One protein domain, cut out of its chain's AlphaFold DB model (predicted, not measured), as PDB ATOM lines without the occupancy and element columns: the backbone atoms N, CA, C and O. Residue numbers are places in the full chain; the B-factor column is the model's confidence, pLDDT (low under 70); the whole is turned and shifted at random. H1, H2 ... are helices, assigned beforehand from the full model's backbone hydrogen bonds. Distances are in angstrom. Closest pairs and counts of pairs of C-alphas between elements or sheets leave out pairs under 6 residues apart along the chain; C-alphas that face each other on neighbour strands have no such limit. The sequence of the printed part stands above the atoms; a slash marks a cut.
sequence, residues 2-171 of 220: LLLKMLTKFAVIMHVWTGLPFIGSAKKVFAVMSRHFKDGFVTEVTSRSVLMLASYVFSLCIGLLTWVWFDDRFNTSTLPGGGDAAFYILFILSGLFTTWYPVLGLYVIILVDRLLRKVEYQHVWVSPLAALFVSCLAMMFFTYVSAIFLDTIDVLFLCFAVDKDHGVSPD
ATOM      1  N   LEU A   2     141.807 205.090 175.775       65.69
ATOM      2  CA  LEU A   2     141.949 206.441 175.186       65.69
ATOM      3  C   LEU A   2     143.213 206.593 174.311       65.69
ATOM      4  O   LEU A   2     143.126 207.009 173.164       65.69
ATOM      5  N   LEU A   3     144.348 206.111 174.819       64.25
ATOM      6  CA  LEU A   3     145.647 206.131 174.141       64.25
ATOM      7  C   LEU A   3     145.639 205.330 172.824       64.25
ATOM      8  O   LEU A   3     146.084 205.819 171.797       64.25
ATOM      9  N   LEU A   4     145.040 204.135 172.823       68.06
ATOM     10  CA  LEU A   4     144.855 203.317 171.615       68.06
ATOM     11  C   LEU A   4     143.964 204.010 170.575       68.06
ATOM     12  O   LEU A   4     144.270 203.957 169.387       68.06
ATOM     13  N   LYS A   5     142.882 204.675 171.002       71.19
ATOM     14  CA  LYS A   5     142.003 205.429 170.091       71.19
ATOM     15  C   LYS A   5     142.737 206.592 169.429       71.19
ATOM     16  O   LYS A   5     142.635 206.738 168.217       71.19
ATOM     17  N   MET A   6     143.509 207.347 170.206       69.69
ATOM     18  CA  MET A   6     144.353 208.438 169.715       69.69
ATOM     19  C   MET A   6     145.377 207.924 168.686       69.69
ATOM     20  O   MET A   6     145.439 208.406 167.560       69.69
ATOM     21  N   LEU A   7     146.091 206.845 169.023       68.94
ATOM     22  CA  LEU A   7     147.094 206.223 168.148       68.94
ATOM     23  C   LEU A   7     146.497 205.727 166.828       68.94
ATOM     24  O   LEU A   7     147.096 205.884 165.767       68.94
ATOM     25  N   THR A   8     145.296 205.150 166.891       74.69
ATOM     26  CA  THR A   8     144.600 204.645 165.704       74.69
ATOM     27  C   THR A   8     144.118 205.794 164.819       74.69
ATOM     28  O   THR A   8     144.297 205.721 163.606       74.69
ATOM     29  N   LYS A   9     143.577 206.879 165.398       73.12
ATOM     30  CA  LYS A   9     143.194 208.086 164.644       73.12
ATOM     31  C   LYS A   9     144.389 208.674 163.894       73.12
ATOM     32  O   LYS A   9     144.316 208.855 162.682       73.12
ATOM     33  N   PHE A  10     145.513 208.878 164.579       71.31
ATOM     34  CA  PHE A  10     146.718 209.421 163.948       71.31
ATOM     35  C   PHE A  10     147.326 208.498 162.896       71.31
ATOM     36  O   PHE A  10     147.749 208.966 161.840       71.31
ATOM     37  N   ALA A  11     147.325 207.184 163.136       70.25
ATOM     38  CA  ALA A  11     147.776 206.212 162.146       70.25
ATOM     39  C   ALA A  11     146.911 206.238 160.875       70.25
ATOM     40  O   ALA A  11     147.457 206.145 159.778       70.25
ATOM     41  N   VAL A  12     145.588 206.406 161.006       76.06
ATOM     42  CA  VAL A  12     144.671 206.538 159.861       76.06
ATOM     43  C   VAL A  12     144.929 207.836 159.094       76.06
ATOM     44  O   VAL A  12     145.066 207.784 157.874       76.06
ATOM     45  N   ILE A  13     145.067 208.974 159.781       75.50
ATOM     46  CA  ILE A  13     145.345 210.265 159.129       75.50
ATOM     47  C   ILE A  13     146.659 210.189 158.336       75.50
ATOM     48  O   ILE A  13     146.697 210.525 157.155       75.50
ATOM     49  N   MET A  14     147.724 209.652 158.936       69.31
ATOM     50  CA  MET A  14     149.017 209.507 158.260       69.31
ATOM     51  C   MET A  14     149.021 208.453 157.158       69.31
ATOM     52  O   MET A  14     149.751 208.608 156.182       69.31
ATOM     53  N   HIS A  15     148.223 207.395 157.274       76.12
ATOM     54  CA  HIS A  15     148.032 206.436 156.188       76.12
ATOM     55  C   HIS A  15     147.418 207.114 154.955       76.12
ATOM     56  O   HIS A  15     147.955 206.969 153.858       76.12
ATOM     57  N   VAL A  16     146.363 207.915 155.152       77.25
ATOM     58  CA  VAL A  16     145.722 208.697 154.079       77.25
ATOM     59  C   VAL A  16     146.696 209.707 153.472       77.25
ATOM     60  O   VAL A  16     146.712 209.887 152.260       77.25
ATOM     61  N   TRP A  17     147.539 210.336 154.294       73.06
ATOM     62  CA  TRP A  17     148.432 211.397 153.833       73.06
ATOM     63  C   TRP A  17     149.694 210.887 153.123       73.06
ATOM     64  O   TRP A  17     150.136 211.471 152.139       73.06
ATOM     65  N   THR A  18     150.270 209.775 153.591       75.19
ATOM     66  CA  THR A  18     151.530 209.231 153.046       75.19
ATOM     67  C   THR A  18     151.335 208.157 151.976       75.19
ATOM     68  O   THR A  18     152.290 207.833 151.273       75.19
ATOM     69  N   GLY A  19     150.146 207.548 151.883       74.38
ATOM     70  CA  GLY A  19     149.876 206.420 150.982       74.38
ATOM     71  C   GLY A  19     150.675 205.142 151.295       74.38
ATOM     72  O   GLY A  19     150.609 204.170 150.546       74.38
ATOM     73  N   LEU A  20     151.443 205.119 152.391       77.31
ATOM     74  CA  LEU A  20     152.220 203.959 152.834       77.31
ATOM     75  C   LEU A  20     151.298 202.892 153.440       77.31
ATOM     76  O   LEU A  20     150.262 203.238 153.997       77.31
ATOM     77  N   PRO A  21     151.660 201.597 153.414       81.94
ATOM     78  CA  PRO A  21     150.877 200.559 154.084       81.94
ATOM     79  C   PRO A  21     150.693 200.888 155.572       81.94
ATOM     80  O   PRO A  21     151.631 201.343 156.229       81.94
ATOM     81  N   PHE A  22     149.499 200.615 156.114       74.31
ATOM     82  CA  PHE A  22     149.068 201.018 157.464       74.31
ATOM     83  C   PHE A  22     150.112 200.743 158.561       74.31
ATOM     84  O   PHE A  22     150.376 201.591 159.408       74.31
ATOM     85  N   ILE A  23     150.771 199.583 158.510       73.06
ATOM     86  CA  ILE A  23     151.815 199.178 159.467       73.06
ATOM     87  C   ILE A  23     153.081 200.049 159.372       73.06
ATOM     88  O   ILE A  23     153.712 200.337 160.391       73.06
ATOM     89  N   GLY A  24     153.449 200.490 158.168       72.12
ATOM     90  CA  GLY A  24     154.577 201.394 157.940       72.12
ATOM     91  C   GLY A  24     154.290 202.808 158.448       72.12
ATOM     92  O   GLY A  24     155.125 203.391 159.143       72.12
ATOM     93  N   SER A  25     153.086 203.323 158.179       69.06
ATOM     94  CA  SER A  25     152.631 204.619 158.702       69.06
ATOM     95  C   SER A  25     152.512 204.594 160.225       69.06
ATOM     96  O   SER A  25     153.010 205.500 160.886       69.06
ATOM     97  N   ALA A  26     151.957 203.524 160.803       69.75
ATOM     98  CA  ALA A  26     151.819 203.375 162.250       69.75
ATOM     99  C   ALA A  26     153.173 203.370 162.978       69.75
ATOM    100  O   ALA A  26     153.298 204.011 164.017       69.75
ATOM    101  N   LYS A  27     154.209 202.711 162.432       75.94
ATOM    102  CA  LYS A  27     155.564 202.744 163.016       75.94
ATOM    103  C   LYS A  27     156.170 204.147 163.015       75.94
ATOM    104  O   LYS A  27     156.756 204.546 164.018       75.94
ATOM    105  N   LYS A  28     156.026 204.889 161.912       71.19
ATOM    106  CA  LYS A  28     156.518 206.271 161.822       71.19
ATOM    107  C   LYS A  28     155.763 207.189 162.780       71.19
ATOM    108  O   LYS A  28     156.403 207.877 163.563       71.19
ATOM    109  N   VAL A  29     154.431 207.118 162.801       68.31
ATOM    110  CA  VAL A  29     153.588 207.875 163.743       68.31
ATOM    111  C   VAL A  29     153.931 207.555 165.187       68.31
ATOM    112  O   VAL A  29     154.046 208.464 165.996       68.31
ATOM    113  N   PHE A  30     154.146 206.282 165.521       72.62
ATOM    114  CA  PHE A  30     154.556 205.895 166.865       72.62
ATOM    115  C   PHE A  30     155.908 206.505 167.246       72.62
ATOM    116  O   PHE A  30     156.050 207.001 168.358       72.62
ATOM    117  N   ALA A  31     156.878 206.527 166.327       76.62
ATOM    118  CA  ALA A  31     158.181 207.146 166.564       76.62
ATOM    119  C   ALA A  31     158.072 208.668 166.781       76.62
ATOM    120  O   ALA A  31     158.565 209.159 167.796       76.62
ATOM    121  N   VAL A  32     157.366 209.382 165.897       71.50
ATOM    122  CA  VAL A  32     157.115 210.836 166.002       71.50
ATOM    123  C   VAL A  32     156.392 211.166 167.307       71.50
ATOM    124  O   VAL A  32     156.840 211.966 168.128       71.50
ATOM    125  N   MET A  33     155.280 210.475 167.547       67.31
ATOM    126  CA  MET A  33     154.422 210.737 168.687       67.31
ATOM    127  C   MET A  33     155.104 210.336 169.998       67.31
ATOM    128  O   MET A  33     154.870 211.003 170.988       67.31
ATOM    129  N   SER A  34     155.986 209.325 170.031       73.25
ATOM    130  CA  SER A  34     156.748 208.959 171.241       73.25
ATOM    131  C   SER A  34     157.737 210.038 171.695       73.25
ATOM    132  O   SER A  34     157.986 210.162 172.893       73.25
ATOM    133  N   ARG A  35     158.255 210.853 170.764       74.19
ATOM    134  CA  ARG A  35     159.172 211.968 171.062       74.19
ATOM    135  C   ARG A  35     158.441 213.207 171.579       74.19
ATOM    136  O   ARG A  35     158.948 213.884 172.463       74.19
ATOM    137  N   HIS A  36     157.228 213.455 171.088       70.69
ATOM    138  CA  HIS A  36     156.386 214.595 171.481       70.69
ATOM    139  C   HIS A  36     155.178 214.191 172.348       70.69
ATOM    140  O   HIS A  36     154.209 214.936 172.497       70.69
ATOM    141  N   PHE A  37     155.235 212.996 172.946       66.81
ATOM    142  CA  PHE A  37     154.088 212.331 173.572       66.81
ATOM    143  C   PHE A  37     153.551 213.084 174.786       66.81
ATOM    144  O   PHE A  37     152.348 213.096 175.037       66.81
ATOM    145  N   LYS A  38     154.456 213.692 175.558       72.62
ATOM    146  CA  LYS A  38     154.116 214.347 176.821       72.62
ATOM    147  C   LYS A  38     153.230 215.570 176.584       72.62
ATOM    148  O   LYS A  38     152.197 215.698 177.236       72.62
ATOM    149  N   ASP A  39     153.578 216.390 175.599       68.50
ATOM    150  CA  ASP A  39     152.876 217.645 175.320       68.50
ATOM    151  C   ASP A  39     151.566 217.399 174.560       68.50
ATOM    152  O   ASP A  39     150.532 217.990 174.884       68.50
ATOM    153  N   GLY A  40     151.570 216.446 173.617       71.75
ATOM    154  CA  GLY A  40     150.361 216.027 172.904       71.75
ATOM    155  C   GLY A  40     149.323 215.385 173.831       71.75
ATOM    156  O   GLY A  40     148.138 215.695 173.745       71.75
ATOM    157  N   PHE A  41     149.757 214.543 174.777       78.62
ATOM    158  CA  PHE A  41     148.849 213.906 175.735       78.62
ATOM    159  C   PHE A  41     148.231 214.907 176.719       78.62
ATOM    160  O   PHE A  41     147.028 214.851 176.975       78.62
ATOM    161  N   VAL A  42     149.033 215.828 177.271       82.06
ATOM    162  CA  VAL A  42     148.519 216.860 178.188       82.06
ATOM    163  C   VAL A  42     147.522 217.759 177.466       82.06
ATOM    164  O   VAL A  42     146.465 218.062 178.026       82.06
ATOM    165  N   THR A  43     147.813 218.136 176.221       82.56
ATOM    166  CA  THR A  43     146.909 218.993 175.456       82.56
ATOM    167  C   THR A  43     145.601 218.290 175.118       82.56
ATOM    168  O   THR A  43     144.550 218.891 175.296       82.56
ATOM    169  N   GLU A  44     145.634 217.011 174.741       81.81
ATOM    170  CA  GLU A  44     144.434 216.211 174.458       81.81
ATOM    171  C   GLU A  44     143.537 216.029 175.696       81.81
ATOM    172  O   GLU A  44     142.311 216.161 175.650       81.81
ATOM    173  N   VAL A  45     144.136 215.767 176.861       84.81
ATOM    174  CA  VAL A  45     143.376 215.650 178.118       84.81
ATOM    175  C   VAL A  45     142.782 217.000 178.529       84.81
ATOM    176  O   VAL A  45     141.634 217.069 178.986       84.81
ATOM    177  N   THR A  46     143.550 218.076 178.352       88.31
ATOM    178  CA  THR A  46     143.132 219.433 178.714       88.31
ATOM    179  C   THR A  46     142.034 219.935 177.781       88.31
ATOM    180  O   THR A  46     140.990 220.366 178.266       88.31
ATOM    181  N   SER A  47     142.211 219.810 176.461       87.62
ATOM    182  CA  SER A  47     141.237 220.225 175.444       87.62
ATOM    183  C   SER A  47     139.903 219.518 175.657       87.62
ATOM    184  O   SER A  47     138.857 220.164 175.704       87.62
ATOM    185  N   ARG A  48     139.932 218.208 175.917       89.00
ATOM    186  CA  ARG A  48     138.728 217.427 176.192       89.00
ATOM    187  C   ARG A  48     138.007 217.867 177.455       89.00
ATOM    188  O   ARG A  48     136.781 217.948 177.455       89.00
ATOM    189  N   SER A  49     138.746 218.152 178.520       90.81
ATOM    190  CA  SER A  49     138.152 218.606 179.780       90.81
ATOM    191  C   SER A  49     137.543 220.003 179.633       90.81
ATOM    192  O   SER A  49     136.408 220.229 180.053       90.81
ATOM    193  N   VAL A  50     138.261 220.916 178.972       93.50
ATOM    194  CA  VAL A  50     137.827 222.299 178.737       93.50
ATOM    195  C   VAL A  50     136.609 222.353 177.820       93.50
ATOM    196  O   VAL A  50     135.636 223.019 178.157       93.50
ATOM    197  N   LEU A  51     136.613 221.627 176.699       92.50
ATOM    198  CA  LEU A  51     135.500 221.632 175.743       92.50
ATOM    199  C   LEU A  51     134.226 221.004 176.327       92.50
ATOM    200  O   LEU A  51     133.125 221.522 176.121       92.50
ATOM    201  N   MET A  52     134.360 219.933 177.116       90.44
ATOM    202  CA  MET A  52     133.221 219.333 177.820       90.44
ATOM    203  C   MET A  52     132.650 220.279 178.883       90.44
ATOM    204  O   MET A  52     131.432 220.443 178.964       90.44
ATOM    205  N   LEU A  53     133.513 220.939 179.665       93.00
ATOM    206  CA  LEU A  53     133.083 221.926 180.656       93.00
ATOM    207  C   LEU A  53     132.418 223.137 179.988       93.00
ATOM    208  O   LEU A  53     131.363 223.581 180.435       93.00
ATOM    209  N   ALA A  54     132.993 223.640 178.897       94.31
ATOM    210  CA  ALA A  54     132.438 224.749 178.131       94.31
ATOM    211  C   ALA A  54     131.048 224.401 177.583       94.31
ATOM    212  O   ALA A  54     130.109 225.170 177.762       94.31
ATOM    213  N   SER A  55     130.884 223.209 176.998       94.38
ATOM    214  CA  SER A  55     129.583 222.715 176.518       94.38
ATOM    215  C   SER A  55     128.533 222.682 177.627       94.38
ATOM    216  O   SER A  55     127.382 223.078 177.427       94.38
ATOM    217  N   TYR A  56     128.942 222.253 178.821       93.00
ATOM    218  CA  TYR A  56     128.078 222.205 179.992       93.00
ATOM    219  C   TYR A  56     127.655 223.607 180.455       93.00
ATOM    220  O   TYR A  56     126.468 223.883 180.607       93.00
ATOM    221  N   VAL A  57     128.609 224.527 180.612       94.12
ATOM    222  CA  VAL A  57     128.322 225.905 181.038       94.12
ATOM    223  C   VAL A  57     127.456 226.630 180.005       94.12
ATOM    224  O   VAL A  57     126.441 227.221 180.368       94.12
ATOM    225  N   PHE A  58     127.791 226.537 178.716       95.00
ATOM    226  CA  PHE A  58     127.021 227.203 177.665       95.00
ATOM    227  C   PHE A  58     125.603 226.643 177.529       95.00
ATOM    228  O   PHE A  58     124.662 227.420 177.361       95.00
ATOM    229  N   SER A  59     125.411 225.328 177.649       95.44
ATOM    230  CA  SER A  59     124.065 224.736 177.608       95.44
ATOM    231  C   SER A  59     123.194 225.142 178.802       95.44
ATOM    232  O   SER A  59     121.990 225.364 178.629       95.44
ATOM    233  N   LEU A  60     123.783 225.319 179.989       92.25
ATOM    234  CA  LEU A  60     123.084 225.883 181.146       92.25
ATOM    235  C   LEU A  60     122.725 227.356 180.927       92.25
ATOM    236  O   LEU A  60     121.581 227.740 181.164       92.25
ATOM    237  N   CYS A  61     123.655 228.172 180.422       94.19
ATOM    238  CA  CYS A  61     123.393 229.580 180.118       94.19
ATOM    239  C   CYS A  61     122.255 229.750 179.103       94.19
ATOM    240  O   CYS A  61     121.369 230.574 179.319       94.19
ATOM    241  N   ILE A  62     122.237 228.950 178.030       95.44
ATOM    242  CA  ILE A  62     121.147 228.973 177.041       95.44
ATOM    243  C   ILE A  62     119.824 228.526 177.668       95.44
ATOM    244  O   ILE A  62     118.789 229.132 177.392       95.44
ATOM    245  N   GLY A  63     119.845 227.513 178.538       93.31
ATOM    246  CA  GLY A  63     118.665 227.079 179.288       93.31
ATOM    247  C   GLY A  63     118.082 228.201 180.148       93.31
ATOM    248  O   GLY A  63     116.897 228.506 180.046       93.31
ATOM    249  N   LEU A  64     118.923 228.872 180.938       91.44
ATOM    250  CA  LEU A  64     118.511 229.995 181.785       91.44
ATOM    251  C   LEU A  64     118.012 231.191 180.967       91.44
ATOM    252  O   LEU A  64     116.986 231.773 181.303       91.44
ATOM    253  N   LEU A  65     118.693 231.529 179.869       94.44
ATOM    254  CA  LEU A  65     118.259 232.599 178.968       94.44
ATOM    255  C   LEU A  65     116.881 232.295 178.365       94.44
ATOM    256  O   LEU A  65     116.016 233.164 178.307       94.44
ATOM    257  N   THR A  66     116.671 231.042 177.962       94.06
ATOM    258  CA  THR A  66     115.393 230.567 177.423       94.06
ATOM    259  C   THR A  66     114.291 230.632 178.476       94.06
ATOM    260  O   THR A  66     113.177 231.040 178.163       94.06
ATOM    261  N   TRP A  67     114.599 230.293 179.732       90.94
ATOM    262  CA  TRP A  67     113.653 230.434 180.838       90.94
ATOM    263  C   TRP A  67     113.244 231.893 181.038       90.94
ATOM    264  O   TRP A  67     112.053 232.186 181.038       90.94
ATOM    265  N   VAL A  68     114.208 232.815 181.125       90.56
ATOM    266  CA  VAL A  68     113.919 234.251 181.270       90.56
ATOM    267  C   VAL A  68     113.040 234.754 180.124       90.56
ATOM    268  O   VAL A  68     112.066 235.464 180.352       90.56
ATOM    269  N   TRP A  69     113.347 234.335 178.895       92.88
ATOM    270  CA  TRP A  69     112.578 234.715 177.715       92.88
ATOM    271  C   TRP A  69     111.136 234.183 177.740       92.88
ATOM    272  O   TRP A  69     110.197 234.914 177.421       92.88
ATOM    273  N   PHE A  70     110.933 232.925 178.141       90.50
ATOM    274  CA  PHE A  70     109.589 232.358 178.268       90.50
ATOM    275  C   PHE A  70     108.800 232.956 179.433       90.50
ATOM    276  O   PHE A  70     107.586 233.133 179.305       90.50
ATOM    277  N   ASP A  71     109.465 233.282 180.542       87.81
ATOM    278  CA  ASP A  71     108.826 233.910 181.697       87.81
ATOM    279  C   ASP A  71     108.248 235.282 181.337       87.81
ATOM    280  O   ASP A  71     107.069 235.527 181.599       87.81
ATOM    281  N   ASP A  72     109.035 236.110 180.639       88.81
ATOM    282  CA  ASP A  72     108.610 237.408 180.099       88.81
ATOM    283  C   ASP A  72     107.461 237.244 179.090       88.81
ATOM    284  O   ASP A  72     106.414 237.887 179.187       88.81
ATOM    285  N   ARG A  73     107.592 236.294 178.155       89.50
ATOM    286  CA  ARG A  73     106.599 236.111 177.088       89.50
ATOM    287  C   ARG A  73     105.233 235.648 177.595       89.50
ATOM    288  O   ARG A  73     104.214 236.025 176.998       89.50
ATOM    289  N   PHE A  74     105.211 234.805 178.625       85.69
ATOM    290  CA  PHE A  74     103.991 234.227 179.195       85.69
ATOM    291  C   PHE A  74     103.539 234.901 180.498       85.69
ATOM    292  O   PHE A  74     102.502 234.508 181.026       85.69
ATOM    293  N   ASN A  75     104.264 235.918 180.990       83.31
ATOM    294  CA  ASN A  75     104.016 236.589 182.273       83.31
ATOM    295  C   ASN A  75     103.795 235.589 183.418       83.31
ATOM    296  O   ASN A  75     102.848 235.705 184.195       83.31
ATOM    297  N   THR A  76     104.638 234.557 183.476       73.94
ATOM    298  CA  THR A  76     104.446 233.437 184.414       73.94
ATOM    299  C   THR A  76     105.030 233.704 185.800       73.94
ATOM    300  O   THR A  76     104.699 232.978 186.735       73.94
ATOM    301  N   SER A  77     105.822 234.774 185.958       76.75
ATOM    302  CA  SER A  77     106.411 235.221 187.231       76.75
ATOM    303  C   SER A  77     107.112 234.092 188.004       76.75
ATOM    304  O   SER A  77     107.115 234.068 189.234       76.75
ATOM    305  N   THR A  78     107.710 233.149 187.271       72.19
ATOM    306  CA  THR A  78     108.453 231.997 187.808       72.19
ATOM    307  C   THR A  78     109.890 232.348 188.205       72.19
ATOM    308  O   THR A  78     110.563 231.552 188.862       72.19
ATOM    309  N   LEU A  79     110.357 233.544 187.835       69.38
ATOM    310  CA  LEU A  79     111.640 234.115 188.242       69.38
ATOM    311  C   LEU A  79     111.635 234.602 189.710       69.38
ATOM    312  O   LEU A  79     110.569 234.836 190.292       69.38
ATOM    313  N   PRO A  80     112.820 234.752 190.344       63.84
ATOM    314  CA  PRO A  80     112.932 235.168 191.743       63.84
ATOM    315  C   PRO A  80     112.244 236.520 191.975       63.84
ATOM    316  O   PRO A  80     112.688 237.553 191.483       63.84
ATOM    317  N   GLY A  81     111.139 236.485 192.727       62.62
ATOM    318  CA  GLY A  81     110.276 237.639 192.997       62.62
ATOM    319  C   GLY A  81     108.798 237.282 193.193       62.62
ATOM    320  O   GLY A  81     108.106 238.013 193.897       62.62
ATOM    321  N   GLY A  82     108.328 236.156 192.633       60.25
ATOM    322  CA  GLY A  82     106.906 235.768 192.670       60.25
ATOM    323  C   GLY A  82     106.560 234.382 193.237       60.25
ATOM    324  O   GLY A  82     105.391 234.147 193.530       60.25
ATOM    325  N   GLY A  83     107.526 233.470 193.417       63.31
ATOM    326  CA  GLY A  83     107.262 232.066 193.781       63.31
ATOM    327  C   GLY A  83     108.110 231.515 194.934       63.31
ATOM    328  O   GLY A  83     109.103 232.119 195.342       63.31
ATOM    329  N   ASP A  84     107.722 230.340 195.439       77.81
ATOM    330  CA  ASP A  84     108.443 229.621 196.496       77.81
ATOM    331  C   ASP A  84     109.895 229.335 196.082       77.81
ATOM    332  O   ASP A  84     110.157 228.656 195.088       77.81
ATOM    333  N   ALA A  85     110.863 229.782 196.888       78.25
ATOM    334  CA  ALA A  85     112.292 229.566 196.630       78.25
ATOM    335  C   ALA A  85     112.653 228.076 196.453       78.25
ATOM    336  O   ALA A  85     113.568 227.733 195.705       78.25
ATOM    337  N   ALA A  86     111.897 227.180 197.098       80.19
ATOM    338  CA  ALA A  86     112.040 225.735 196.948       80.19
ATOM    339  C   ALA A  86     111.768 225.256 195.510       80.19
ATOM    340  O   ALA A  86     112.465 224.371 195.018       80.19
ATOM    341  N   PHE A  87     110.802 225.867 194.820       79.06
ATOM    342  CA  PHE A  87     110.475 225.556 193.429       79.06
ATOM    343  C   PHE A  87     111.638 225.926 192.506       79.06
ATOM    344  O   PHE A  87     112.092 225.107 191.712       79.06
ATOM    345  N   TYR A  88     112.196 227.125 192.677       80.94
ATOM    346  CA  TYR A  88     113.340 227.597 191.897       80.94
ATOM    347  C   TYR A  88     114.573 226.697 192.057       80.94
ATOM    348  O   TYR A  88     115.182 226.282 191.069       80.94
ATOM    349  N   ILE A  89     114.908 226.334 193.302       84.31
ATOM    350  CA  ILE A  89     116.027 225.428 193.598       84.31
ATOM    351  C   ILE A  89     115.792 224.055 192.959       84.31
ATOM    352  O   ILE A  89     116.712 223.493 192.364       84.31
ATOM    353  N   LEU A  90     114.565 223.530 193.031       84.88
ATOM    354  CA  LEU A  90     114.205 222.253 192.417       84.88
ATOM    355  C   LEU A  90     114.383 222.287 190.895       84.88
ATOM    356  O   LEU A  90     114.923 221.335 190.334       84.88
ATOM    357  N   PHE A  91     114.000 223.377 190.227       83.12
ATOM    358  CA  PHE A  91     114.165 223.510 188.776       83.12
ATOM    359  C   PHE A  91     115.617 223.652 188.343       83.12
ATOM    360  O   PHE A  91     116.013 223.026 187.359       83.12
ATOM    361  N   ILE A  92     116.434 224.395 189.090       85.62
ATOM    362  CA  ILE A  92     117.877 224.449 188.831       85.62
ATOM    363  C   ILE A  92     118.510 223.071 189.023       85.62
ATOM    364  O   ILE A  92     119.301 222.642 188.185       85.62
ATOM    365  N   LEU A  93     118.147 222.359 190.091       86.62
ATOM    366  CA  LEU A  93     118.681 221.028 190.377       86.62
ATOM    367  C   LEU A  93     118.234 220.009 189.320       86.62
ATOM    368  O   LEU A  93     119.046 219.212 188.849       86.62
ATOM    369  N   SER A  94     116.973 220.089 188.884       85.56
ATOM    370  CA  SER A  94     116.453 219.318 187.755       85.56
ATOM    371  C   SER A  94     117.215 219.643 186.472       85.56
ATOM    372  O   SER A  94     117.595 218.719 185.764       85.56
ATOM    373  N   GLY A  95     117.489 220.925 186.205       86.06
ATOM    374  CA  GLY A  95     118.314 221.393 185.091       86.06
ATOM    375  C   GLY A  95     119.689 220.760 185.090       86.06
ATOM    376  O   GLY A  95     120.052 220.088 184.128       86.06
ATOM    377  N   LEU A  96     120.392 220.870 186.216       89.75
ATOM    378  CA  LEU A  96     121.708 220.281 186.433       89.75
ATOM    379  C   LEU A  96     121.712 218.768 186.147       89.75
ATOM    380  O   LEU A  96     122.585 218.258 185.443       89.75
ATOM    381  N   PHE A  97     120.697 218.055 186.648       89.25
ATOM    382  CA  PHE A  97     120.543 216.618 186.426       89.25
ATOM    383  C   PHE A  97     120.266 216.281 184.953       89.25
ATOM    384  O   PHE A  97     120.890 215.374 184.396       89.25
ATOM    385  N   THR A  98     119.369 217.021 184.294       89.31
ATOM    386  CA  THR A  98     119.049 216.805 182.876       89.31
ATOM    387  C   THR A  98     120.216 217.127 181.947       89.31
ATOM    388  O   THR A  98     120.410 216.414 180.965       89.31
ATOM    389  N   THR A  99     121.043 218.126 182.268       88.56
ATOM    390  CA  THR A  99     122.236 218.462 181.475       88.56
ATOM    391  C   THR A  99     123.314 217.384 181.592       88.56
ATOM    392  O   THR A  99     124.033 217.132 180.627       88.56
ATOM    393  N   TRP A 100     123.407 216.692 182.734       91.38
ATOM    394  CA  TRP A 100     124.350 215.582 182.902       91.38
ATOM    395  C   TRP A 100     124.014 214.383 181.999       91.38
ATOM    396  O   TRP A 100     124.909 213.740 181.449       91.38
ATOM    397  N   TYR A 101     122.723 214.091 181.811       93.12
ATOM    398  CA  TYR A 101     122.245 213.008 180.948       93.12
ATOM    399  C   TYR A 101     121.224 213.532 179.928       93.12
ATOM    400  O   TYR A 101     120.035 213.248 180.069       93.12
ATOM    401  N   PRO A 102     121.646 214.235 178.860       92.75
ATOM    402  CA  PRO A 102     120.723 214.964 177.986       92.75
ATOM    403  C   PRO A 102     119.707 214.054 177.282       92.75
ATOM    404  O   PRO A 102     118.552 214.433 177.113       92.75
ATOM    405  N   VAL A 103     120.098 212.829 176.909       93.50
ATOM    406  CA  VAL A 103     119.190 211.855 176.271       93.50
ATOM    407  C   VAL A 103     118.121 211.372 177.253       93.50
ATOM    408  O   VAL A 103     116.936 211.376 176.931       93.50
ATOM    409  N   LEU A 104     118.526 210.985 178.467       92.69
ATOM    410  CA  LEU A 104     117.598 210.537 179.508       92.69
ATOM    411  C   LEU A 104     116.711 211.693 179.986       92.69
ATOM    412  O   LEU A 104     115.511 211.508 180.167       92.69
ATOM    413  N   GLY A 105     117.284 212.890 180.117       91.19
ATOM    414  CA  GLY A 105     116.569 214.111 180.465       91.19
ATOM    415  C   GLY A 105     115.450 214.423 179.480       91.19
ATOM    416  O   GLY A 105     114.336 214.709 179.904       91.19
ATOM    417  N   LEU A 106     115.690 214.252 178.178       93.12
ATOM    418  CA  LEU A 106     114.675 214.462 177.146       93.12
ATOM    419  C   LEU A 106     113.491 213.488 177.298       93.12
ATOM    420  O   LEU A 106     112.334 213.909 177.229       93.12
ATOM    421  N   TYR A 107     113.751 212.209 177.600       93.38
ATOM    422  CA  TYR A 107     112.685 211.242 177.902       93.38
ATOM    423  C   TYR A 107     111.900 211.603 179.166       93.38
ATOM    424  O   TYR A 107     110.670 211.523 179.163       93.38
ATOM    425  N   VAL A 108     112.593 212.021 180.231       91.12
ATOM    426  CA  VAL A 108     111.958 212.448 181.486       91.12
ATOM    427  C   VAL A 108     111.082 213.675 181.251       91.12
ATOM    428  O   VAL A 108     109.935 213.676 181.685       91.12
ATOM    429  N   ILE A 109     111.559 214.673 180.503       92.12
ATOM    430  CA  ILE A 109     110.798 215.884 180.166       92.12
ATOM    431  C   ILE A 109     109.511 215.536 179.407       92.12
ATOM    432  O   ILE A 109     108.444 216.022 179.767       92.12
ATOM    433  N   ILE A 110     109.576 214.648 178.405       92.12
ATOM    434  CA  ILE A 110     108.386 214.203 177.652       92.12
ATOM    435  C   ILE A 110     107.398 213.456 178.558       92.12
ATOM    436  O   ILE A 110     106.181 213.625 178.440       92.12
ATOM    437  N   LEU A 111     107.901 212.604 179.453       91.88
ATOM    438  CA  LEU A 111     107.061 211.854 180.385       91.88
ATOM    439  C   LEU A 111     106.373 212.795 181.382       91.88
ATOM    440  O   LEU A 111     105.175 212.659 181.628       91.88
ATOM    441  N   VAL A 112     107.113 213.775 181.899       89.50
ATOM    442  CA  VAL A 112     106.617 214.806 182.813       89.50
ATOM    443  C   VAL A 112     105.583 215.700 182.118       89.50
ATOM    444  O   VAL A 112     104.510 215.895 182.685       89.50
ATOM    445  N   ASP A 113     105.813 216.128 180.869       90.06
ATOM    446  CA  ASP A 113     104.816 216.844 180.049       90.06
ATOM    447  C   ASP A 113     103.515 216.040 179.927       90.06
ATOM    448  O   ASP A 113     102.421 216.545 180.185       90.06
ATOM    449  N   ARG A 114     103.618 214.742 179.607       90.44
ATOM    450  CA  ARG A 114     102.443 213.865 179.488       90.44
ATOM    451  C   ARG A 114     101.656 213.726 180.788       90.44
ATOM    452  O   ARG A 114     100.430 213.626 180.727       90.44
ATOM    453  N   LEU A 115     102.329 213.692 181.937       88.62
ATOM    454  CA  LEU A 115     101.675 213.609 183.243       88.62
ATOM    455  C   LEU A 115     101.026 214.944 183.638       88.62
ATOM    456  O   LEU A 115      99.878 214.956 184.084       88.62
ATOM    457  N   LEU A 116     101.726 216.059 183.417       85.62
ATOM    458  CA  LEU A 116     101.279 217.406 183.786       85.62
ATOM    459  C   LEU A 116     100.155 217.944 182.900       85.62
ATOM    460  O   LEU A 116      99.381 218.780 183.360       85.62
ATOM    461  N   ARG A 117      99.981 217.429 181.673       81.94
ATOM    462  CA  ARG A 117      98.851 217.797 180.793       81.94
ATOM    463  C   ARG A 117      97.479 217.663 181.453       81.94
ATOM    464  O   ARG A 117      96.557 218.362 181.049       81.94
ATOM    465  N   LYS A 118      97.334 216.770 182.436       82.00
ATOM    466  CA  LYS A 118      96.072 216.528 183.154       82.00
ATOM    467  C   LYS A 118      95.816 217.504 184.312       82.00
ATOM    468  O   LYS A 118      94.754 217.426 184.917       82.00
ATOM    469  N   VAL A 119      96.772 218.374 184.639       81.69
ATOM    470  CA  VAL A 119      96.699 219.308 185.772       81.69
ATOM    471  C   VAL A 119      96.238 220.688 185.289       81.69
ATOM    472  O   VAL A 119      96.659 221.155 184.236       81.69
ATOM    473  N   GLU A 120      95.380 221.351 186.068       72.62
ATOM    474  CA  GLU A 120      94.667 222.590 185.705       72.62
ATOM    475  C   GLU A 120      95.583 223.833 185.578       72.62
ATOM    476  O   GLU A 120      95.254 224.799 184.893       72.62
ATOM    477  N   TYR A 121      96.795 223.792 186.145       71.88
ATOM    478  CA  TYR A 121      97.754 224.910 186.180       71.88
ATOM    479  C   TYR A 121      98.819 224.861 185.075       71.88
ATOM    480  O   TYR A 121     100.005 225.015 185.348       71.88
ATOM    481  N   GLN A 122      98.435 224.648 183.816       73.12
ATOM    482  CA  GLN A 122      99.401 224.385 182.734       73.12
ATOM    483  C   GLN A 122     100.424 225.513 182.496       73.12
ATOM    484  O   GLN A 122     101.580 225.238 182.194       73.12
ATOM    485  N   HIS A 123     100.036 226.777 182.664       75.38
ATOM    486  CA  HIS A 123     100.872 227.923 182.296       75.38
ATOM    487  C   HIS A 123     102.171 228.025 183.114       75.38
ATOM    488  O   HIS A 123     103.214 228.327 182.545       75.38
ATOM    489  N   VAL A 124     102.145 227.701 184.413       80.56
ATOM    490  CA  VAL A 124     103.305 227.867 185.314       80.56
ATOM    491  C   VAL A 124     104.437 226.882 184.999       80.56
ATOM    492  O   VAL A 124     105.611 227.224 185.105       80.56
ATOM    493  N   TRP A 125     104.106 225.658 184.586       82.69
ATOM    494  CA  TRP A 125     105.097 224.590 184.390       82.69
ATOM    495  C   TRP A 125     105.680 224.566 182.975       82.69
ATOM    496  O   TRP A 125     106.777 224.048 182.778       82.69
ATOM    497  N   VAL A 126     104.976 225.136 181.992       85.69
ATOM    498  CA  VAL A 126     105.398 225.120 180.581       85.69
ATOM    499  C   VAL A 126     106.697 225.896 180.367       85.69
ATOM    500  O   VAL A 126     107.574 225.406 179.661       85.69
ATOM    501  N   SER A 127     106.848 227.064 180.996       88.50
ATOM    502  CA  SER A 127     108.041 227.914 180.853       88.50
ATOM    503  C   SER A 127     109.339 227.206 181.291       88.50
ATOM    504  O   SER A 127     110.231 227.020 180.452       88.50
ATOM    505  N   PRO A 128     109.459 226.704 182.538       88.50
ATOM    506  CA  PRO A 128     110.675 226.015 182.960       88.50
ATOM    507  C   PRO A 128     110.870 224.673 182.239       88.50
ATOM    508  O   PRO A 128     112.002 224.302 181.934       88.50
ATOM    509  N   LEU A 129     109.796 223.951 181.896       90.31
ATOM    510  CA  LEU A 129     109.909 222.693 181.154       90.31
ATOM    511  C   LEU A 129     110.440 222.911 179.724       90.31
ATOM    512  O   LEU A 129     111.284 222.145 179.251       90.31
ATOM    513  N   ALA A 130     110.007 223.986 179.058       91.19
ATOM    514  CA  ALA A 130     110.532 224.393 177.757       91.19
ATOM    515  C   ALA A 130     112.009 224.808 177.843       91.19
ATOM    516  O   ALA A 130     112.808 224.426 176.987       91.19
ATOM    517  N   ALA A 131     112.403 225.522 178.900       92.69
ATOM    518  CA  ALA A 131     113.797 225.883 179.138       92.69
ATOM    519  C   ALA A 131     114.705 224.659 179.345       92.69
ATOM    520  O   ALA A 131     115.783 224.578 178.750       92.69
ATOM    521  N   LEU A 132     114.252 223.673 180.127       93.25
ATOM    522  CA  LEU A 132     114.958 222.402 180.322       93.25
ATOM    523  C   LEU A 132     115.115 221.627 179.011       93.25
ATOM    524  O   LEU A 132     116.188 221.091 178.726       93.25
ATOM    525  N   PHE A 133     114.065 221.608 178.187       94.25
ATOM    526  CA  PHE A 133     114.102 220.975 176.873       94.25
ATOM    527  C   PHE A 133     115.154 221.620 175.963       94.25
ATOM    528  O   PHE A 133     115.994 220.920 175.394       94.25
ATOM    529  N   VAL A 134     115.165 222.954 175.878       95.06
ATOM    530  CA  VAL A 134     116.151 223.689 175.074       95.06
ATOM    531  C   VAL A 134     117.569 223.517 175.625       95.06
ATOM    532  O   VAL A 134     118.500 223.341 174.841       95.06
ATOM    533  N   SER A 135     117.751 223.470 176.949       95.12
ATOM    534  CA  SER A 135     119.058 223.186 177.561       95.12
ATOM    535  C   SER A 135     119.587 221.798 177.175       95.12
ATOM    536  O   SER A 135     120.757 221.664 176.808       95.12
ATOM    537  N   CYS A 136     118.725 220.773 177.158       94.88
ATOM    538  CA  CYS A 136     119.099 219.428 176.706       94.88
ATOM    539  C   CYS A 136     119.540 219.422 175.235       94.88
ATOM    540  O   CYS A 136     120.561 218.817 174.900       94.88
ATOM    541  N   LEU A 137     118.804 220.119 174.362       94.88
ATOM    542  CA  LEU A 137     119.167 220.252 172.947       94.88
ATOM    543  C   LEU A 137     120.502 220.985 172.767       94.88
ATOM    544  O   LEU A 137     121.356 220.527 172.006       94.88
ATOM    545  N   ALA A 138     120.712 222.079 173.504       95.94
ATOM    546  CA  ALA A 138     121.965 222.826 173.487       95.94
ATOM    547  C   ALA A 138     123.149 221.956 173.935       95.94
ATOM    548  O   ALA A 138     124.201 221.980 173.300       95.94
ATOM    549  N   MET A 139     122.975 221.133 174.975       95.00
ATOM    550  CA  MET A 139     124.016 220.213 175.443       95.00
ATOM    551  C   MET A 139     124.380 219.164 174.383       95.00
ATOM    552  O   MET A 139     125.564 218.914 174.148       95.00
ATOM    553  N   MET A 140     123.389 218.575 173.700       94.75
ATOM    554  CA  MET A 140     123.649 217.637 172.598       94.75
ATOM    555  C   MET A 140     124.418 218.310 171.456       94.75
ATOM    556  O   MET A 140     125.405 217.757 170.967       94.75
ATOM    557  N   PHE A 141     124.000 219.518 171.073       95.81
ATOM    558  CA  PHE A 141     124.646 220.291 170.018       95.81
ATOM    559  C   PHE A 141     126.096 220.651 170.369       95.81
ATOM    560  O   PHE A 141     127.005 220.366 169.590       95.81
ATOM    561  N   PHE A 142     126.348 221.208 171.555       95.12
ATOM    562  CA  PHE A 142     127.703 221.598 171.952       95.12
ATOM    563  C   PHE A 142     128.629 220.408 172.186       95.12
ATOM    564  O   PHE A 142     129.813 220.501 171.873       95.12
ATOM    565  N   THR A 143     128.108 219.271 172.655       92.75
ATOM    566  CA  THR A 143     128.907 218.040 172.765       92.75
ATOM    567  C   THR A 143     129.358 217.556 171.385       92.75
ATOM    568  O   THR A 143     130.510 217.159 171.215       92.75
ATOM    569  N   TYR A 144     128.475 217.629 170.384       93.56
ATOM    570  CA  TYR A 144     128.817 217.295 169.001       93.56
ATOM    571  C   TYR A 144     129.870 218.252 168.426       93.56
ATOM    572  O   TYR A 144     130.889 217.810 167.901       93.56
ATOM    573  N   VAL A 145     129.667 219.560 168.592       94.19
ATOM    574  CA  VAL A 145     130.621 220.589 168.147       94.19
ATOM    575  C   VAL A 145     131.981 220.428 168.838       94.19
ATOM    576  O   VAL A 145     133.020 220.497 168.187       94.19
ATOM    577  N   SER A 146     131.990 220.131 170.137       92.75
ATOM    578  CA  SER A 146     133.214 219.869 170.900       92.75
ATOM    579  C   SER A 146     133.984 218.661 170.382       92.75
ATOM    580  O   SER A 146     135.209 218.707 170.335       92.75
ATOM    581  N   ALA A 147     133.291 217.599 169.959       90.56
ATOM    582  CA  ALA A 147     133.936 216.435 169.357       90.56
ATOM    583  C   ALA A 147     134.630 216.784 168.027       90.56
ATOM    584  O   ALA A 147     135.762 216.362 167.810       90.56
ATOM    585  N   ILE A 148     133.998 217.613 167.187       91.50
ATOM    586  CA  ILE A 148     134.591 218.091 165.925       91.50
ATOM    587  C   ILE A 148     135.839 218.940 166.188       91.50
ATOM    588  O   ILE A 148     136.857 218.782 165.511       91.50
ATOM    589  N   PHE A 149     135.777 219.846 167.167       91.88
ATOM    590  CA  PHE A 149     136.935 220.665 167.522       91.88
ATOM    591  C   PHE A 149     138.095 219.818 168.037       91.88
ATOM    592  O   PHE A 149     139.230 220.061 167.641       91.88
ATOM    593  N   LEU A 150     137.814 218.798 168.847       88.62
ATOM    594  CA  LEU A 150     138.811 217.828 169.296       88.62
ATOM    595  C   LEU A 150     139.492 217.120 168.120       88.62
ATOM    596  O   LEU A 150     140.715 217.102 168.045       88.62
ATOM    597  N   ASP A 151     138.709 216.632 167.155       87.75
ATOM    598  CA  ASP A 151     139.252 215.996 165.948       87.75
ATOM    599  C   ASP A 151     140.105 216.970 165.113       87.75
ATOM    600  O   ASP A 151     141.128 216.586 164.547       87.75
ATOM    601  N   THR A 152     139.721 218.248 165.057       87.31
ATOM    602  CA  THR A 152     140.489 219.285 164.348       87.31
ATOM    603  C   THR A 152     141.807 219.595 165.061       87.31
ATOM    604  O   THR A 152     142.844 219.719 164.412       87.31
ATOM    605  N   ILE A 153     141.779 219.698 166.392       86.62
ATOM    606  CA  ILE A 153     142.961 219.930 167.230       86.62
ATOM    607  C   ILE A 153     143.956 218.775 167.074       86.62
ATOM    608  O   ILE A 153     145.140 219.028 166.856       86.62
ATOM    609  N   ASP A 154     143.476 217.530 167.101       83.44
ATOM    610  CA  ASP A 154     144.284 216.336 166.840       83.44
ATOM    611  C   ASP A 154     145.012 216.448 165.488       83.44
ATOM    612  O   ASP A 154     146.237 216.318 165.416       83.44
ATOM    613  N   VAL A 155     144.279 216.731 164.405       83.19
ATOM    614  CA  VAL A 155     144.863 216.859 163.058       83.19
ATOM    615  C   VAL A 155     145.913 217.972 163.006       83.19
ATOM    616  O   VAL A 155     146.991 217.758 162.455       83.19
ATOM    617  N   LEU A 156     145.640 219.130 163.612       83.44
ATOM    618  CA  LEU A 156     146.592 220.244 163.670       83.44
ATOM    619  C   LEU A 156     147.872 219.865 164.427       83.44
ATOM    620  O   LEU A 156     148.968 220.151 163.945       83.44
ATOM    621  N   PHE A 157     147.752 219.180 165.568       80.00
ATOM    622  CA  PHE A 157     148.914 218.712 166.327       80.00
ATOM    623  C   PHE A 157     149.745 217.689 165.561       80.00
ATOM    624  O   PHE A 157     150.975 217.726 165.627       80.00
ATOM    625  N   LEU A 158     149.096 216.796 164.815       78.88
ATOM    626  CA  LEU A 158     149.791 215.833 163.972       78.88
ATOM    627  C   LEU A 158     150.590 216.531 162.868       78.88
ATOM    628  O   LEU A 158     151.765 216.216 162.690       78.88
ATOM    629  N   CYS A 159     149.975 217.483 162.159       79.75
ATOM    630  CA  CYS A 159     150.659 218.264 161.129       79.75
ATOM    631  C   CYS A 159     151.861 219.009 161.718       79.75
ATOM    632  O   CYS A 159     152.968 218.889 161.201       79.75
ATOM    633  N   PHE A 160     151.673 219.672 162.863       78.94
ATOM    634  CA  PHE A 160     152.748 220.383 163.552       78.94
ATOM    635  C   PHE A 160     153.915 219.462 163.946       78.94
ATOM    636  O   PHE A 160     155.081 219.810 163.758       78.94
ATOM    637  N   ALA A 161     153.622 218.267 164.466       77.06
ATOM    638  CA  ALA A 161     154.653 217.296 164.823       77.06
ATOM    639  C   ALA A 161     155.430 216.798 163.591       77.06
ATOM    640  O   ALA A 161     156.647 216.630 163.660       77.06
ATOM    641  N   VAL A 162     154.747 216.594 162.459       78.88
ATOM    642  CA  VAL A 162     155.385 216.177 161.203       78.88
ATOM    643  C   VAL A 162     156.255 217.288 160.614       78.88
ATOM    644  O   VAL A 162     157.359 216.997 160.151       78.88
ATOM    645  N   ASP A 163     155.802 218.541 160.647       79.31
ATOM    646  CA  ASP A 163     156.581 219.684 160.150       79.31
ATOM    647  C   ASP A 163     157.859 219.886 160.975       79.31
ATOM    648  O   ASP A 163     158.947 220.065 160.413       79.31
ATOM    649  N   LYS A 164     157.752 219.740 162.304       76.25
ATOM    650  CA  LYS A 164     158.894 219.791 163.227       76.25
ATOM    651  C   LYS A 164     159.935 218.704 162.932       76.25
ATOM    652  O   LYS A 164     161.129 218.996 162.951       76.25
ATOM    653  N   ASP A 165     159.503 217.487 162.599       77.38
ATOM    654  CA  ASP A 165     160.399 216.370 162.259       77.38
ATOM    655  C   ASP A 165     161.119 216.545 160.908       77.38
ATOM    656  O   ASP A 165     162.207 216.001 160.715       77.38
ATOM    657  N   HIS A 166     160.548 217.308 159.970       78.69
ATOM    658  CA  HIS A 166     161.173 217.584 158.669       78.69
ATOM    659  C   HIS A 166     162.041 218.851 158.659       78.69
ATOM    660  O   HIS A 166     162.573 219.214 157.610       78.69
ATOM    661  N   GLY A 167     162.197 219.526 159.804       72.19
ATOM    662  CA  GLY A 167     162.966 220.767 159.897       72.19
ATOM    663  C   GLY A 167     162.361 221.909 159.075       72.19
ATOM    664  O   GLY A 167     163.075 222.841 158.705       72.19
ATOM    665  N   VAL A 168     161.061 221.837 158.769       72.50
ATOM    666  CA  VAL A 168     160.337 222.948 158.155       72.50
ATOM    667  C   VAL A 168     160.136 223.973 159.261       72.50
ATOM    668  O   VAL A 168     159.324 223.782 160.163       72.50
ATOM    669  N   SER A 169     160.944 225.035 159.243       61.53
ATOM    670  CA  SER A 169     160.764 226.145 160.172       61.53
ATOM    671  C   SER A 169     159.351 226.697 159.983       61.53
ATOM    672  O   SER A 169     158.996 226.993 158.837       61.53
ATOM    673  N   PRO A 170     158.554 226.846 161.055       63.00
ATOM    674  CA  PRO A 170     157.261 227.497 160.947       63.00
ATOM    675  C   PRO A 170     157.462 228.877 160.317       63.00
ATOM    676  O   PRO A 170     158.425 229.568 160.660       63.00
ATOM    677  N   ASP A 171     156.591 229.262 159.379       67.25
ATOM    678  CA  ASP A 171     156.639 230.594 158.772       67.25
ATOM    679  C   ASP A 171     156.779 231.658 159.871       67.25
ATOM    680  O   ASP A 171     156.219 231.517 160.960       67.25
TER     681      ASP A 171
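What this domain is: This is residues 2 to 171 of the 220 residues of the protein "Hypothetical protein" of Grammatophora oceanica (UniProt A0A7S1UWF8). Two long helices, H3 and H6, run side by side as a rod, with short helices H1 and H2 packed on H6 at one end and H4 and H5 at the other. The 170 printed residues are all helix in class, with six named helices, H1 to H6 in order. The whole is only just extended, close to loose: radius of gyration of the C-alphas 23.4 A, spans 70 by 31 by 23 A.

How they stand to each other: H1, residues 2 to 18, touches H2, residues 22 to 35; closest C-alphas Ala 11 and Ala 26, 4.9 A. H3, residues 37 to 74, touches H6, residues 122 to 165, at a shallow tilt of 23 degrees, opposite ways; closest C-alphas Gly 63 and Ser 135, 4.3 A. With H4, residues 85 to 100, and H5, residues 102 to 116, they form an up-and-down bundle, each running against the one before. Every O i to N i+4 pair is within hydrogen-bond range in H1 to H5, and 38 of 40 in H6.

Where its parts are: H1 begins at C-alpha 2 (141.949, 206.441, 175.186). H3 is 55.0 A long; H6, 64.8 A, ends at C-alpha 165 (160.399, 216.370, 162.259).

The domain as a whole: The printed part has no cut, and no link is long. The pLDDT is under 70 at 20 residues, among them 79 to 83.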